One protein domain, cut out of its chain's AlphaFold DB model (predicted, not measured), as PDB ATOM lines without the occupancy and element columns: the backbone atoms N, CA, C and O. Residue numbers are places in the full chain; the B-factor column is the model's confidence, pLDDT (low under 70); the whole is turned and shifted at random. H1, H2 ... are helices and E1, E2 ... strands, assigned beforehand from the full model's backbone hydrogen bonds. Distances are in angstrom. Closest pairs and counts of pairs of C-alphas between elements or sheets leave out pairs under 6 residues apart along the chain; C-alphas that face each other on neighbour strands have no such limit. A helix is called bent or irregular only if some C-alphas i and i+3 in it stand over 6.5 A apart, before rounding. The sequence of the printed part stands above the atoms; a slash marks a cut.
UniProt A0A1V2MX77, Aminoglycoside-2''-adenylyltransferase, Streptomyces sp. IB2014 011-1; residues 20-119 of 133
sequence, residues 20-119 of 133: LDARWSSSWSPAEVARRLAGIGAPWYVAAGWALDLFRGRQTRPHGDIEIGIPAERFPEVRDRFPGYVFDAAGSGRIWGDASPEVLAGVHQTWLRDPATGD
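AT A GLANCE: This is residues 20 to 119 of the 133 residues of the protein "Aminoglycoside-2''-adenylyltransferase" of Streptomyces sp. IB2014 011-1 (UniProt A0A1V2MX77). A small sheet of three strands, with the short helix H5 over one face, makes one end of the model; H2, H3 and their long links make the other, and strand E1 lies between, beyond the sheet's edge E4. The sheet, E3 - E2 - E4, is all antiparallel. The 100 printed residues include, in order, H1 H2 H3 E1 H4 E2 E3 H5 E4: mixed, helices and strands. The whole is compact, with a radius of gyration of the C-alphas of 13.7 A and spans of 38 by 33 by 26 A.

IN THESE COORDINATES: Find C-alpha 20 at (13.726, 24.822, 38.197), where H1, residues 20 to 23, begins. Next come H2, 30 to 36, 10.0 A, and H3, 48 to 55, 10.9 A. E1, 67 to 71, 13.8 A, precedes H4, 72 to 79, 11.5 A, irregular with C-alphas 73 and 76 7.4 A apart. Then find E2, 86 to 91, 16.6 A; E3, 94 to 96; H5, 101 to 105; and E4, 109 to 113, 13.1 A, ending at (1.846, 25.280, 38.126).

HOW THE PARTS SIT: H1 and H2 are apart. H2 and H3 are close but not clearly touching, C-alphas 30 and 50 being closest at 7.5 A. Residues 45 to 46 pair antiparallel with 68 to 69 of E1, which pairs with no named strand; E1 is near E4. H4 is only just not on the sheet, with 4 pairs of C-alphas within 10 A. E2 and E3 form a hairpin, N 96 and O 89 at 2.8 A; between E2 and E4, N 88 and O 111 are 2.9 A apart. H5 is on the sheet at a height of 8.8 A, only just over E2, where 3 of its C-alphas fall; the closest C-alphas are 89 and 104, 5.6 A. E3, H5 and E4 make a split strand-helix-strand unit, two strands running the same way with E2 between them, its crossover right-handed. H2, H3 and H5 have every O i to N i+4 pair within hydrogen-bond range, H4 has 1 of 4 but 4 of 5 O i to N i+3 pairs, and H1 is too short for an i+4 pair.

THE WHOLE: The farthest C-alphas, Arg 58 and Glu 102, are 38.4 A apart. The printed part has no cut, the links H2 to H3 and H3 to E1 are long, and no printed residue is under 70 in pLDDT.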
ATOM      1  N   LEU A  20      14.906  25.188  37.401       94.56
ATOM      2  CA  LEU A  20      13.726  24.822  38.197       94.56
ATOM      3  C   LEU A  20      13.674  25.571  39.529       94.56
ATOM      4  O   LEU A  20      12.581  25.967  39.930       94.56
ATOM      5  N   ASP A  21      14.814  25.837  40.170       94.38
ATOM      6  CA  ASP A  21      14.862  26.554  41.453       94.38
ATOM      7  C   ASP A  21      14.166  27.921  41.366       94.38
ATOM      8  O   ASP A  21      13.379  28.294  42.236       94.38
ATOM      9  N   ALA A  22      14.385  28.654  40.270       96.00
ATOM     10  CA  ALA A  22      13.717  29.933  40.038       96.00
ATOM     11  C   ALA A  22      12.198  29.771  39.873       96.00
ATOM     12  O   ALA A  22      11.436  30.605  40.361       96.00
ATOM     13  N   ARG A  23      11.748  28.683  39.239       97.00
ATOM     14  CA  ARG A  23      10.321  28.392  39.033       97.00
ATOM     15  C   ARG A  23       9.615  27.973  40.322       97.00
ATOM     16  O   ARG A  23       8.408  28.137  40.414       97.00
ATOM     17  N   TRP A  24      10.339  27.476  41.319       97.94
ATOM     18  CA  TRP A  24       9.796  27.157  42.644       97.94
ATOM     19  C   TRP A  24       9.806  28.342  43.619       97.94
ATOM     20  O   TRP A  24       9.269  28.242  44.720       97.94
ATOM     21  N   SER A  25      10.357  29.495  43.225       95.31
ATOM     22  CA  SER A  25      10.507  30.659  44.113       95.31
ATOM     23  C   SER A  25       9.189  31.223  44.669       95.31
ATOM     24  O   SER A  25       9.200  31.892  45.704       95.31
ATOM     25  N   SER A  26       8.063  30.919  44.017       96.44
ATOM     26  CA  SER A  26       6.704  31.304  44.422       96.44
ATOM     27  C   SER A  26       5.943  30.184  45.152       96.44
ATOM     28  O   SER A  26       4.714  30.255  45.264       96.44
ATOM     29  N   SER A  27       6.636  29.139  45.627       97.75
ATOM     30  CA  SER A  27       6.008  28.002  46.307       97.75
ATOM     31  C   SER A  27       5.200  28.424  47.532       97.75
ATOM     32  O   SER A  27       5.512  29.384  48.243       97.75
ATOM     33  N   TRP A  28       4.098  27.716  47.768       98.38
ATOM     34  CA  TRP A  28       3.231  28.009  48.899       98.38
ATOM     35  C   TRP A  28       3.831  27.536  50.225       98.38
ATOM     36  O   TRP A  28       4.592  26.580  50.311       98.38
ATOM     37  N   SER A  29       3.408  28.169  51.311       98.00
ATOM     38  CA  SER A  29       3.644  27.670  52.666       98.00
ATOM     39  C   SER A  29       2.666  26.540  53.038       98.00
ATOM     40  O   SER A  29       1.549  26.481  52.507       98.00
ATOM     41  N   PRO A  30       2.978  25.706  54.053       98.50
ATOM     42  CA  PRO A  30       2.032  24.714  54.571       98.50
ATOM     43  C   PRO A  30       0.671  25.307  54.966       98.50
ATOM     44  O   PRO A  30      -0.375  24.695  54.756       98.50
ATOM     45  N   ALA A  31       0.664  26.525  55.517       98.25
ATOM     46  CA  ALA A  31      -0.563  27.205  55.916       98.25
ATOM     47  C   ALA A  31      -1.417  27.628  54.708       98.25
ATOM     48  O   ALA A  31      -2.644  27.632  54.792       98.25
ATOM     49  N   GLU A  32      -0.792  27.998  53.591       98.38
ATOM     50  CA  GLU A  32      -1.493  28.295  52.339       98.38
ATOM     51  C   GLU A  32      -2.080  27.039  51.711       98.38
ATOM     52  O   GLU A  32      -3.253  27.058  51.337       98.38
ATOM     53  N   VAL A  33      -1.314  25.946  51.675       98.50
ATOM     54  CA  VAL A  33      -1.804  24.644  51.203       98.50
ATOM     55  C   VAL A  33      -3.012  24.204  52.028       98.50
ATOM     56  O   VAL A  33      -4.067  23.921  51.464       98.50
ATOM     57  N   ALA A  34      -2.922  24.272  53.362       98.31
ATOM     58  CA  ALA A  34      -4.033  23.934  54.249       98.31
ATOM     59  C   ALA A  34      -5.291  24.776  53.979       98.31
ATOM     60  O   ALA A  34      -6.400  24.242  53.955       98.31
ATOM     61  N   ARG A  35      -5.142  26.088  53.738       98.44
ATOM     62  CA  ARG A  35      -6.277  26.964  53.395       98.44
ATOM     63  C   ARG A  35      -6.898  26.609  52.048       98.44
ATOM     64  O   ARG A  35      -8.118  26.636  51.924       98.44
ATOM     65  N   ARG A  36      -6.086  26.295  51.039       98.00
ATOM     66  CA  ARG A  36      -6.563  25.993  49.678       98.00
ATOM     67  C   ARG A  36      -7.235  24.622  49.584       98.00
ATOM     68  O   ARG A  36      -8.235  24.476  48.882       98.00
ATOM     69  N   LEU A  37      -6.741  23.654  50.350       98.00
ATOM     70  CA  LEU A  37      -7.327  22.318  50.465       98.00
ATOM     71  C   LEU A  37      -8.452  22.236  51.509       98.00
ATOM     72  O   LEU A  37      -9.074  21.190  51.661       98.00
ATOM     73  N   ALA A  38      -8.766  23.325  52.218       96.94
ATOM     74  CA  ALA A  38      -9.795  23.323  53.254       96.94
ATOM     75  C   ALA A  38     -11.148  22.855  52.699       96.94
ATOM     76  O   ALA A  38     -11.731  23.523  51.843       96.94
ATOM     77  N   GLY A  39     -11.652  21.727  53.210       95.38
ATOM     78  CA  GLY A  39     -12.937  21.126  52.844       95.38
ATOM     79  C   GLY A  39     -12.865  19.990  51.820       95.38
ATOM     80  O   GLY A  39     -13.917  19.601  51.323       95.38
ATOM     81  N   ILE A  40     -11.676  19.500  51.451       96.50
ATOM     82  CA  ILE A  40     -11.560  18.181  50.807       96.50
ATOM     83  C   ILE A  40     -11.715  17.075  51.863       96.50
ATOM     84  O   ILE A  40     -11.354  17.268  53.024       96.50
ATOM     85  N   GLY A  41     -12.260  15.931  51.464       94.75
ATOM     86  CA  GLY A  41     -12.342  14.703  52.243       94.75
ATOM     87  C   GLY A  41     -11.138  13.777  52.063       94.75
ATOM     88  O   GLY A  41     -10.957  12.878  52.879       94.75
ATOM     89  N   ALA A  42     -10.317  13.967  51.025       94.00
ATOM     90  CA  ALA A  42      -9.063  13.238  50.866       94.00
ATOM     91  C   ALA A  42      -8.117  13.496  52.058       94.00
ATOM     92  O   ALA A  42      -7.831  14.662  52.356       94.00
ATOM     93  N   PRO A  43      -7.597  12.450  52.729       95.19
ATOM     94  CA  PRO A  43      -6.524  12.640  53.689       95.19
ATOM     95  C   PRO A  43      -5.263  13.092  52.951       95.19
ATOM     96  O   PRO A  43      -5.009  12.704  51.810       95.19
ATOM     97  N   TRP A  44      -4.477  13.933  53.608       97.44
ATOM     98  CA  TRP A  44      -3.224  14.436  53.067       97.44
ATOM     99  C   TRP A  44      -2.271  14.790  54.202       97.44
ATOM    100  O   TRP A  44      -2.694  15.046  55.333       97.44
ATOM    101  N   TYR A  45      -0.979  14.812  53.902       97.88
ATOM    102  CA  TYR A  45       0.058  15.188  54.854       97.88
ATOM    103  C   TYR A  45       1.137  16.019  54.170       97.88
ATOM    104  O   TYR A  45       1.344  15.909  52.966       97.88
ATOM    105  N   VAL A  46       1.833  16.852  54.941       98.62
ATOM    106  CA  VAL A  46       3.034  17.552  54.470       98.62
ATOM    107  C   VAL A  46       4.215  16.591  54.524       98.62
ATOM    108  O   VAL A  46       4.382  15.895  55.528       98.62
ATOM    109  N   ALA A  47       5.034  16.572  53.477       98.19
ATOM    110  CA  ALA A  47       6.191  15.698  53.339       98.19
ATOM    111  C   ALA A  47       7.529  16.449  53.527       98.19
ATOM    112  O   ALA A  47       7.584  17.671  53.698       98.19
ATOM    113  N   ALA A  48       8.610  15.664  53.570       97.00
ATOM    114  CA  ALA A  48      10.003  16.106  53.522       97.00
ATOM    115  C   ALA A  48      10.377  17.272  54.467       97.00
ATOM    116  O   ALA A  48      10.164  17.194  55.679       97.00
ATOM    117  N   GLY A  49      11.024  18.323  53.943       97.56
ATOM    118  CA  GLY A  49      11.637  19.392  54.734       97.56
ATOM    119  C   GLY A  49      10.648  20.094  55.660       97.56
ATOM    120  O   GLY A  49      10.932  20.267  56.850       97.56
ATOM    121  N   TRP A  50       9.474  20.446  55.140       98.44
ATOM    122  CA  TRP A  50       8.431  21.089  55.931       98.44
ATOM    123  C   TRP A  50       7.850  20.166  57.000       98.44
ATOM    124  O   TRP A  50       7.567  20.636  58.102       98.44
ATOM    125  N   ALA A  51       7.718  18.862  56.736       98.50
ATOM    126  CA  ALA A  51       7.221  17.908  57.728       98.50
ATOM    127  C   ALA A  51       8.093  17.884  58.994       98.50
ATOM    128  O   ALA A  51       7.579  17.864  60.115       98.50
ATOM    129  N   LEU A  52       9.419  17.953  58.828       98.44
ATOM    130  CA  LEU A  52      10.372  17.991  59.942       98.44
ATOM    131  C   LEU A  52      10.225  19.262  60.787       98.44
ATOM    132  O   LEU A  52      10.283  19.204  62.018       98.44
ATOM    133  N   ASP A  53      10.027  20.405  60.137       98.44
ATOM    134  CA  ASP A  53       9.858  21.692  60.813       98.44
ATOM    135  C   ASP A  53       8.499  21.798  61.519       98.44
ATOM    136  O   ASP A  53       8.424  22.287  62.651       98.44
ATOM    137  N   LEU A  54       7.437  21.260  60.909       98.19
ATOM    138  CA  LEU A  54       6.119  21.138  61.535       98.19
ATOM    139  C   LEU A  54       6.167  20.225  62.764       98.19
ATOM    140  O   LEU A  54       5.658  20.603  63.817       98.19
ATOM    141  N   PHE A  55       6.850  19.080  62.676       97.88
ATOM    142  CA  PHE A  55       7.058  18.186  63.820       97.88
ATOM    143  C   PHE A  55       7.822  18.872  64.964       97.88
ATOM    144  O   PHE A  55       7.518  18.669  66.138       97.88
ATOM    145  N   ARG A  56       8.798  19.727  64.636       97.75
ATOM    146  CA  ARG A  56       9.552  20.529  65.617       97.75
ATOM    147  C   ARG A  56       8.783  21.740  66.151       97.75
ATOM    148  O   ARG A  56       9.267  22.384  67.082       97.75
ATOM    149  N   GLY A  57       7.643  22.085  65.553       97.69
ATOM    150  CA  GLY A  57       6.858  23.274  65.887       97.69
ATOM    151  C   GLY A  57       7.528  24.602  65.514       97.69
ATOM    152  O   GLY A  57       7.104  25.650  66.000       97.69
ATOM    153  N   ARG A  58       8.586  24.587  64.692       96.88
ATOM    154  CA  ARG A  58       9.272  25.798  64.219       96.88
ATOM    155  C   ARG A  58      10.009  25.542  62.912       96.88
ATOM    156  O   ARG A  58      10.607  24.484  62.738       96.88
ATOM    157  N   GLN A  59      10.059  26.560  62.059       97.69
ATOM    158  CA  GLN A  59      10.904  26.537  60.872       97.69
ATOM    159  C   GLN A  59      12.388  26.585  61.270       97.69
ATOM    160  O   GLN A  59      12.787  27.396  62.112       97.69
ATOM    161  N   THR A  60      13.209  25.706  60.694       97.81
ATOM    162  CA  THR A  60      14.647  25.603  60.996       97.81
ATOM    163  C   THR A  60      15.543  26.033  59.842       97.81
ATOM    164  O   THR A  60      16.702  26.373  60.080       97.81
ATOM    165  N   ARG A  61      15.006  26.083  58.618       97.44
ATOM    166  CA  ARG A  61      15.666  26.625  57.425       97.44
ATOM    167  C   ARG A  61      14.642  27.173  56.423       97.44
ATOM    168  O   ARG A  61      13.468  26.814  56.510       97.44
ATOM    169  N   PRO A  62      15.057  27.998  55.449       96.00
ATOM    170  CA  PRO A  62      14.257  28.239  54.253       96.00
ATOM    171  C   PRO A  62      13.973  26.921  53.513       96.00
ATOM    172  O   PRO A  62      14.825  26.025  53.486       96.00
ATOM    173  N   HIS A  63      12.788  26.815  52.918       97.31
ATOM    174  CA  HIS A  63      12.392  25.720  52.027       97.31
ATOM    175  C   HIS A  63      12.121  26.311  50.646       97.31
ATOM    176  O   HIS A  63      11.559  27.402  50.569       97.31
ATOM    177  N   GLY A  64      12.598  25.638  49.596       95.69
ATOM    178  CA  GLY A  64      12.414  26.080  48.209       95.69
ATOM    179  C   GLY A  64      11.047  25.691  47.647       95.69
ATOM    180  O   GLY A  64      10.543  26.346  46.745       95.69
ATOM    181  N   ASP A  65      10.422  24.676  48.230       97.44
ATOM    182  CA  ASP A  65       9.190  24.048  47.784       97.44
ATOM    183  C   ASP A  65       8.282  23.681  48.971       97.44
ATOM    184  O   ASP A  65       8.594  23.902  50.151       97.44
ATOM    185  N   ILE A  66       7.116  23.131  48.636       98.38
ATOM    186  CA  ILE A  66       6.216  22.454  49.561       98.38
ATOM    187  C   ILE A  66       5.730  21.168  48.905       98.38
ATOM    188  O   ILE A  66       5.169  21.188  47.811       98.38
ATOM    189  N   GLU A  67       5.918  20.063  49.613       98.62
ATOM    190  CA  GLU A  67       5.508  18.737  49.174       98.62
ATOM    191  C   GLU A  67       4.384  18.225  50.074       98.62
ATOM    192  O   GLU A  67       4.452  18.324  51.308       98.62
ATOM    193  N   ILE A  68       3.348  17.656  49.463       98.69
ATOM    194  CA  ILE A  68       2.311  16.900  50.164       98.69
ATOM    195  C   ILE A  68       2.191  15.490  49.603       98.69
ATOM    196  O   ILE A  68       2.415  15.263  48.419       98.69
ATOM    197  N   GLY A  69       1.778  14.556  50.451       98.19
ATOM    198  CA  GLY A  69       1.338  13.228  50.036       98.19
ATOM    199  C   GLY A  69      -0.173  13.080  50.166       98.19
ATOM    200  O   GLY A  69      -0.769  13.585  51.123       98.19
ATOM    201  N   ILE A  70      -0.781  12.376  49.211       96.81
ATOM    202  CA  ILE A  70      -2.207  12.017  49.193       96.81
ATOM    203  C   ILE A  70      -2.403  10.582  48.681       96.81
ATOM    204  O   ILE A  70      -1.544  10.089  47.947       96.81
ATOM    205  N   PRO A  71      -3.550   9.930  48.945       95.31
ATOM    206  CA  PRO A  71      -3.932   8.719  48.226       95.31
ATOM    207  C   PRO A  71      -4.076   8.992  46.726       95.31
ATOM    208  O   PRO A  71      -4.811   9.904  46.327       95.31
ATOM    209  N   ALA A  72      -3.430   8.182  45.886       94.12
ATOM    210  CA  ALA A  72      -3.432   8.366  44.433       94.12
ATOM    211  C   ALA A  72      -4.850   8.444  43.840       94.12
ATOM    212  O   ALA A  72      -5.140   9.321  43.022       94.12
ATOM    213  N   GLU A  73      -5.762   7.592  44.314       92.69
ATOM    214  CA  GLU A  73      -7.161   7.546  43.866       92.69
ATOM    215  C   GLU A  73      -7.959   8.813  44.213       92.69
ATOM    216  O   GLU A  73      -8.977   9.103  43.585       92.69
ATOM    217  N   ARG A  74      -7.498   9.595  45.197       94.81
ATOM    218  CA  ARG A  74      -8.151  10.833  45.647       94.81
ATOM    219  C   ARG A  74      -7.561  12.092  45.016       94.81
ATOM    220  O   ARG A  74      -8.056  13.189  45.262       94.81
ATOM    221  N   PHE A  75      -6.568  11.956  44.139       95.50
ATOM    222  CA  PHE A  75      -5.996  13.084  43.405       95.50
ATOM    223  C   PHE A  75      -7.004  13.930  42.609       95.50
ATOM    224  O   PHE A  75      -6.840  15.152  42.608       95.50
ATOM    225  N   PRO A  76      -8.062  13.372  41.977       94.62
ATOM    226  CA  PRO A  76      -9.070  14.197  41.311       94.62
ATOM    227  C   PRO A  76      -9.687  15.259  42.232       94.62
ATOM    228  O   PRO A  76      -9.850  16.399  41.814       94.62
ATOM    229  N   GLU A  77      -9.929  14.928  43.505       95.25
ATOM    230  CA  GLU A  77     -10.492  15.863  44.483       95.25
ATOM    231  C   GLU A  77      -9.546  17.036  44.785       95.25
ATOM    232  O   GLU A  77      -9.980  18.183  44.899       95.25
ATOM    233  N   VAL A  78      -8.243  16.758  44.878       96.25
ATOM    234  CA  VAL A  78      -7.209  17.789  45.040       96.25
ATOM    235  C   VAL A  78      -7.140  18.664  43.795       96.25
ATOM    236  O   VAL A  78      -7.141  19.887  43.908       96.25
ATOM    237  N   ARG A  79      -7.135  18.059  42.603       95.62
ATOM    238  CA  ARG A  79      -7.072  18.786  41.331       95.62
ATOM    239  C   ARG A  79      -8.245  19.751  41.158       95.62
ATOM    240  O   ARG A  79      -8.038  20.893  40.754       95.62
ATOM    241  N   ASP A  80      -9.451  19.325  41.520       95.69
ATOM    242  CA  ASP A  80     -10.673  20.124  41.378       95.69
ATOM    243  C   ASP A  80     -10.675  21.389  42.262       95.69
ATOM    244  O   ASP A  80     -11.452  22.317  42.024       95.69
ATOM    245  N   ARG A  81      -9.770  21.491  43.252       96.62
ATOM    246  CA  ARG A  81      -9.577  22.711  44.059       96.62
ATOM    247  C   ARG A  81      -8.839  23.834  43.358       96.62
ATOM    248  O   ARG A  81      -8.842  24.955  43.872       96.62
ATOM    249  N   PHE A  82      -8.226  23.563  42.215       96.62
ATOM    250  CA  PHE A  82      -7.333  24.508  41.560       96.62
ATOM    251  C   PHE A  82      -7.797  24.873  40.144       96.62
ATOM    252  O   PHE A  82      -7.018  24.749  39.197       96.62
ATOM    253  N   PRO A  83      -9.041  25.370  39.961       94.81
ATOM    254  CA  PRO A  83      -9.462  25.866  38.659       94.81
ATOM    255  C   PRO A  83      -8.582  27.056  38.256       94.81
ATOM    256  O   PRO A  83      -8.409  28.000  39.025       94.81
ATOM    257  N   GLY A  84      -8.025  27.007  37.046       95.81
ATOM    258  CA  GLY A  84      -7.115  28.033  36.522       95.81
ATOM    259  C   GLY A  84      -5.627  27.744  36.733       95.81
ATOM    260  O   GLY A  84      -4.804  28.465  36.178       95.81
ATOM    261  N   TYR A  85      -5.284  26.684  37.463       97.94
ATOM    262  CA  TYR A  85      -3.929  26.137  37.518       97.94
ATOM    263  C   TYR A  85      -3.835  24.862  36.674       97.94
ATOM    264  O   TYR A  85      -4.855  24.274  36.309       97.94
ATOM    265  N   VAL A  86      -2.612  24.425  36.381       97.88
ATOM    266  CA  VAL A  86      -2.348  23.185  35.639       97.88
ATOM    267  C   VAL A  86      -1.464  22.254  36.457       97.88
ATOM    268  O   VAL A  86      -0.672  22.713  37.276       97.88
ATOM    269  N   PHE A  87      -1.603  20.948  36.242       98.12
ATOM    270  CA  PHE A  87      -0.723  19.952  36.846       98.12
ATOM    271  C   PHE A  87       0.194  19.369  35.780       98.12
ATOM    272  O   PHE A  87      -0.265  18.783  34.798       98.12
ATOM    273  N   ASP A  88       1.493  19.501  36.009       98.19
ATOM    274  CA  ASP A  88       2.505  18.803  35.235       98.19
ATOM    275  C   ASP A  88       2.824  17.466  35.933       98.19
ATOM    276  O   ASP A  88       2.858  17.381  37.162       98.19
ATOM    277  N   ALA A  89       3.062  16.408  35.159       97.31
ATOM    278  CA  ALA A  89       3.609  15.151  35.669       97.31
ATOM    279  C   ALA A  89       5.142  15.215  35.640       97.31
ATOM    280  O   ALA A  89       5.707  15.662  34.641       97.31
ATOM    281  N   ALA A  90       5.809  14.755  36.699       96.00
ATOM    282  CA  ALA A  90       7.266  14.757  36.800       96.00
ATOM    283  C   ALA A  90       7.789  13.367  37.183       96.00
ATOM    284  O   ALA A  90       7.244  12.696  38.056       96.00
ATOM    285  N   GLY A  91       8.852  12.914  36.517       93.19
ATOM    286  CA  GLY A  91       9.459  11.620  36.821       93.19
ATOM    287  C   GLY A  91      10.621  11.276  35.900       93.19
ATOM    288  O   GLY A  91      10.574  11.541  34.702       93.19
ATOM    289  N   SER A  92      11.675  10.678  36.459       91.25
ATOM    290  CA  SER A  92      12.861  10.208  35.720       91.25
ATOM    291  C   SER A  92      13.465  11.250  34.772       91.25
ATOM    292  O   SER A  92      13.730  10.967  33.605       91.25
ATOM    293  N   GLY A  93      13.652  12.474  35.279       93.25
ATOM    294  CA  GLY A  93      14.230  13.590  34.520       93.25
ATOM    295  C   GLY A  93      13.318  14.152  33.426       93.25
ATOM    296  O   GLY A  93      13.788  14.912  32.584       93.25
ATOM    297  N   ARG A  94      12.033  13.777  33.412       95.50
ATOM    298  CA  ARG A  94      11.051  14.220  32.419       95.50
ATOM    299  C   ARG A  94       9.906  14.994  33.052       95.50
ATOM    300  O   ARG A  94       9.475  14.673  34.159       95.50
ATOM    301  N   ILE A  95       9.387  15.961  32.294       97.00
ATOM    302  CA  ILE A  95       8.148  16.682  32.601       97.00
ATOM    303  C   ILE A  95       7.134  16.480  31.473       97.00
ATOM    304  O   ILE A  95       7.409  16.764  30.306       97.00
ATOM    305  N   TRP A  96       5.927  16.054  31.832       97.50
ATOM    306  CA  TRP A  96       4.748  16.101  30.974       97.50
ATOM    307  C   TRP A  96       3.925  17.326  31.376       97.50
ATOM    308  O   TRP A  96       3.258  17.314  32.408       97.50
ATOM    309  N   GLY A  97       4.026  18.399  30.590       96.31
ATOM    310  CA  GLY A  97       3.325  19.652  30.871       96.31
ATOM    311  C   GLY A  97       1.827  19.560  30.589       96.31
ATOM    312  O   GLY A  97       1.452  18.956  29.586       96.31
ATOM    313  N   ASP A  98       1.006  20.169  31.451       94.75
ATOM    314  CA  ASP A  98      -0.468  20.133  31.380       94.75
ATOM    315  C   ASP A  98      -0.989  18.714  31.085       94.75
ATOM    316  O   ASP A  98      -1.661  18.434  30.087       94.75
ATOM    317  N   ALA A  99      -0.530  17.770  31.909       94.75
ATOM    318  CA  ALA A  99      -0.665  16.353  31.633       94.75
ATOM    319  C   ALA A  99      -2.128  15.895  31.704       94.75
ATOM    320  O   ALA A  99      -2.905  16.310  32.568       94.75
ATOM    321  N   SER A 100      -2.499  14.966  30.817       94.00
ATOM    322  CA  SER A 100      -3.828  14.355  30.849       94.00
ATOM    323  C   SER A 100      -4.026  13.530  32.131       94.00
ATOM    324  O   SER A 100      -3.044  13.086  32.734       94.00
ATOM    325  N   PRO A 101      -5.277  13.264  32.554       92.00
ATOM    326  CA  PRO A 101      -5.553  12.421  33.718       92.00
ATOM    327  C   PRO A 101      -4.852  11.055  33.672       92.00
ATOM    328  O   PRO A 101      -4.433  10.557  34.711       92.00
ATOM    329  N   GLU A 102      -4.693  10.470  32.485       92.12
ATOM    330  CA  GLU A 102      -4.030   9.181  32.275       92.12
ATOM    331  C   GLU A 102      -2.515   9.271  32.482       92.12
ATOM    332  O   GLU A 102      -1.935   8.414  33.143       92.12
ATOM    333  N   VAL A 103      -1.869  10.320  31.954       94.00
ATOM    334  CA  VAL A 103      -0.432  10.563  32.166       94.00
ATOM    335  C   VAL A 103      -0.164  10.869  33.631       94.00
ATOM    336  O   VAL A 103       0.774  10.330  34.213       94.00
ATOM    337  N   LEU A 104      -1.026  11.694  34.230       93.38
ATOM    338  CA  LEU A 104      -1.034  11.960  35.654       93.38
ATOM    339  C   LEU A 104      -1.121  10.614  36.393       93.38
ATOM    340  O   LEU A 104      -0.159  10.262  37.049       93.38
ATOM    341  N   ALA A 105      -2.144   9.782  36.213       90.31
ATOM    342  CA  ALA A 105      -2.259   8.501  36.925       90.31
ATOM    343  C   ALA A 105      -1.050   7.542  36.787       90.31
ATOM    344  O   ALA A 105      -0.876   6.672  37.635       90.31
ATOM    345  N   GLY A 106      -0.219   7.693  35.748       90.19
ATOM    346  CA  GLY A 106       0.970   6.870  35.505       90.19
ATOM    347  C   GLY A 106       2.277   7.352  36.150       90.19
ATOM    348  O   GLY A 106       3.308   6.723  35.916       90.19
ATOM    349  N   VAL A 107       2.280   8.449  36.915       91.69
ATOM    350  CA  VAL A 107       3.474   8.922  37.647       91.69
ATOM    351  C   VAL A 107       3.183   9.117  39.136       91.69
ATOM    352  O   VAL A 107       2.041   9.331  39.535       91.69
ATOM    353  N   HIS A 108       4.205   9.077  39.986       93.88
ATOM    354  CA  HIS A 108       4.029   9.303  41.429       93.88
ATOM    355  C   HIS A 108       3.939  10.795  41.778       93.88
ATOM    356  O   HIS A 108       3.077  11.187  42.559       93.88
ATOM    357  N   GLN A 109       4.757  11.634  41.137       95.75
ATOM    358  CA  GLN A 109       4.940  13.043  41.491       95.75
ATOM    359  C   GLN A 109       4.284  13.986  40.471       95.75
ATOM    360  O   GLN A 109       4.394  13.795  39.254       95.75
ATOM    361  N   THR A 110       3.588  15.014  40.964       97.56
ATOM    362  CA  THR A 110       2.919  16.023  40.127       97.56
ATOM    363  C   THR A 110       3.061  17.416  40.690       97.56
ATOM    364  O   THR A 110       2.882  17.630  41.884       97.56
ATOM    365  N   TRP A 111       3.318  18.376  39.812       98.38
ATOM    366  CA  TRP A 111       3.589  19.752  40.199       98.38
ATOM    367  C   TRP A 111       2.451  20.656  39.753       98.38
ATOM    368  O   TRP A 111       2.141  20.749  38.563       98.38
ATOM    369  N   LEU A 112       1.832  21.337  40.711       98.62
ATOM    370  CA  LEU A 112       0.867  22.390  40.440       98.62
ATOM    371  C   LEU A 112       1.611  23.631  39.950       98.62
ATOM    372  O   LEU A 112       2.470  24.165  40.655       98.62
ATOM    373  N   ARG A 113       1.241  24.119  38.771       98.44
ATOM    374  CA  ARG A 113       1.846  25.280  38.126       98.44
ATOM    375  C   ARG A 113       0.829  26.381  37.881       98.44
ATOM    376  O   ARG A 113      -0.290  26.121  37.434       98.44
ATOM    377  N   ASP A 114       1.248  27.618  38.115       98.19
ATOM    378  CA  ASP A 114       0.532  28.801  37.647       98.19
ATOM    379  C   ASP A 114       0.811  29.017  36.151       98.19
ATOM    380  O   ASP A 114       1.957  29.277  35.773       98.19
ATOM    381  N   PRO A 115      -0.186  28.905  35.259       97.25
ATOM    382  CA  PRO A 115       0.027  29.157  33.840       97.25
ATOM    383  C   PRO A 115       0.328  30.631  33.526       97.25
ATOM    384  O   PRO A 115       0.860  30.904  32.453       97.25
ATOM    385  N   ALA A 116       0.012  31.575  34.422       96.94
ATOM    386  CA  ALA A 116       0.280  32.995  34.210       96.94
ATOM    387  C   ALA A 116       1.756  33.361  34.430       96.94
ATOM    388  O   ALA A 116       2.266  34.236  33.731       96.94
ATOM    389  N   THR A 117       2.439  32.707  35.374       96.62
ATOM    390  CA  THR A 117       3.858  32.978  35.682       96.62
ATOM    391  C   THR A 117       4.796  31.869  35.212       96.62
ATOM    392  O   THR A 117       5.954  32.133  34.903       96.62
ATOM    393  N   GLY A 118       4.300  30.636  35.102       96.62
ATOM    394  CA  GLY A 118       5.111  29.443  34.871       96.62
ATOM    395  C   GLY A 118       5.700  28.837  36.149       96.62
ATOM    396  O   GLY A 118       6.399  27.818  36.047       96.62
ATOM    397  N   ASP A 119       5.397  29.418  37.311       98.00
ATOM    398  CA  ASP A 119       5.928  28.999  38.607       98.00
ATOM    399  C   ASP A 119       5.220  27.756  39.137       98.00
ATOM    400  O   ASP A 119       4.003  27.594  39.002       98.00
TER     401      ASP A 119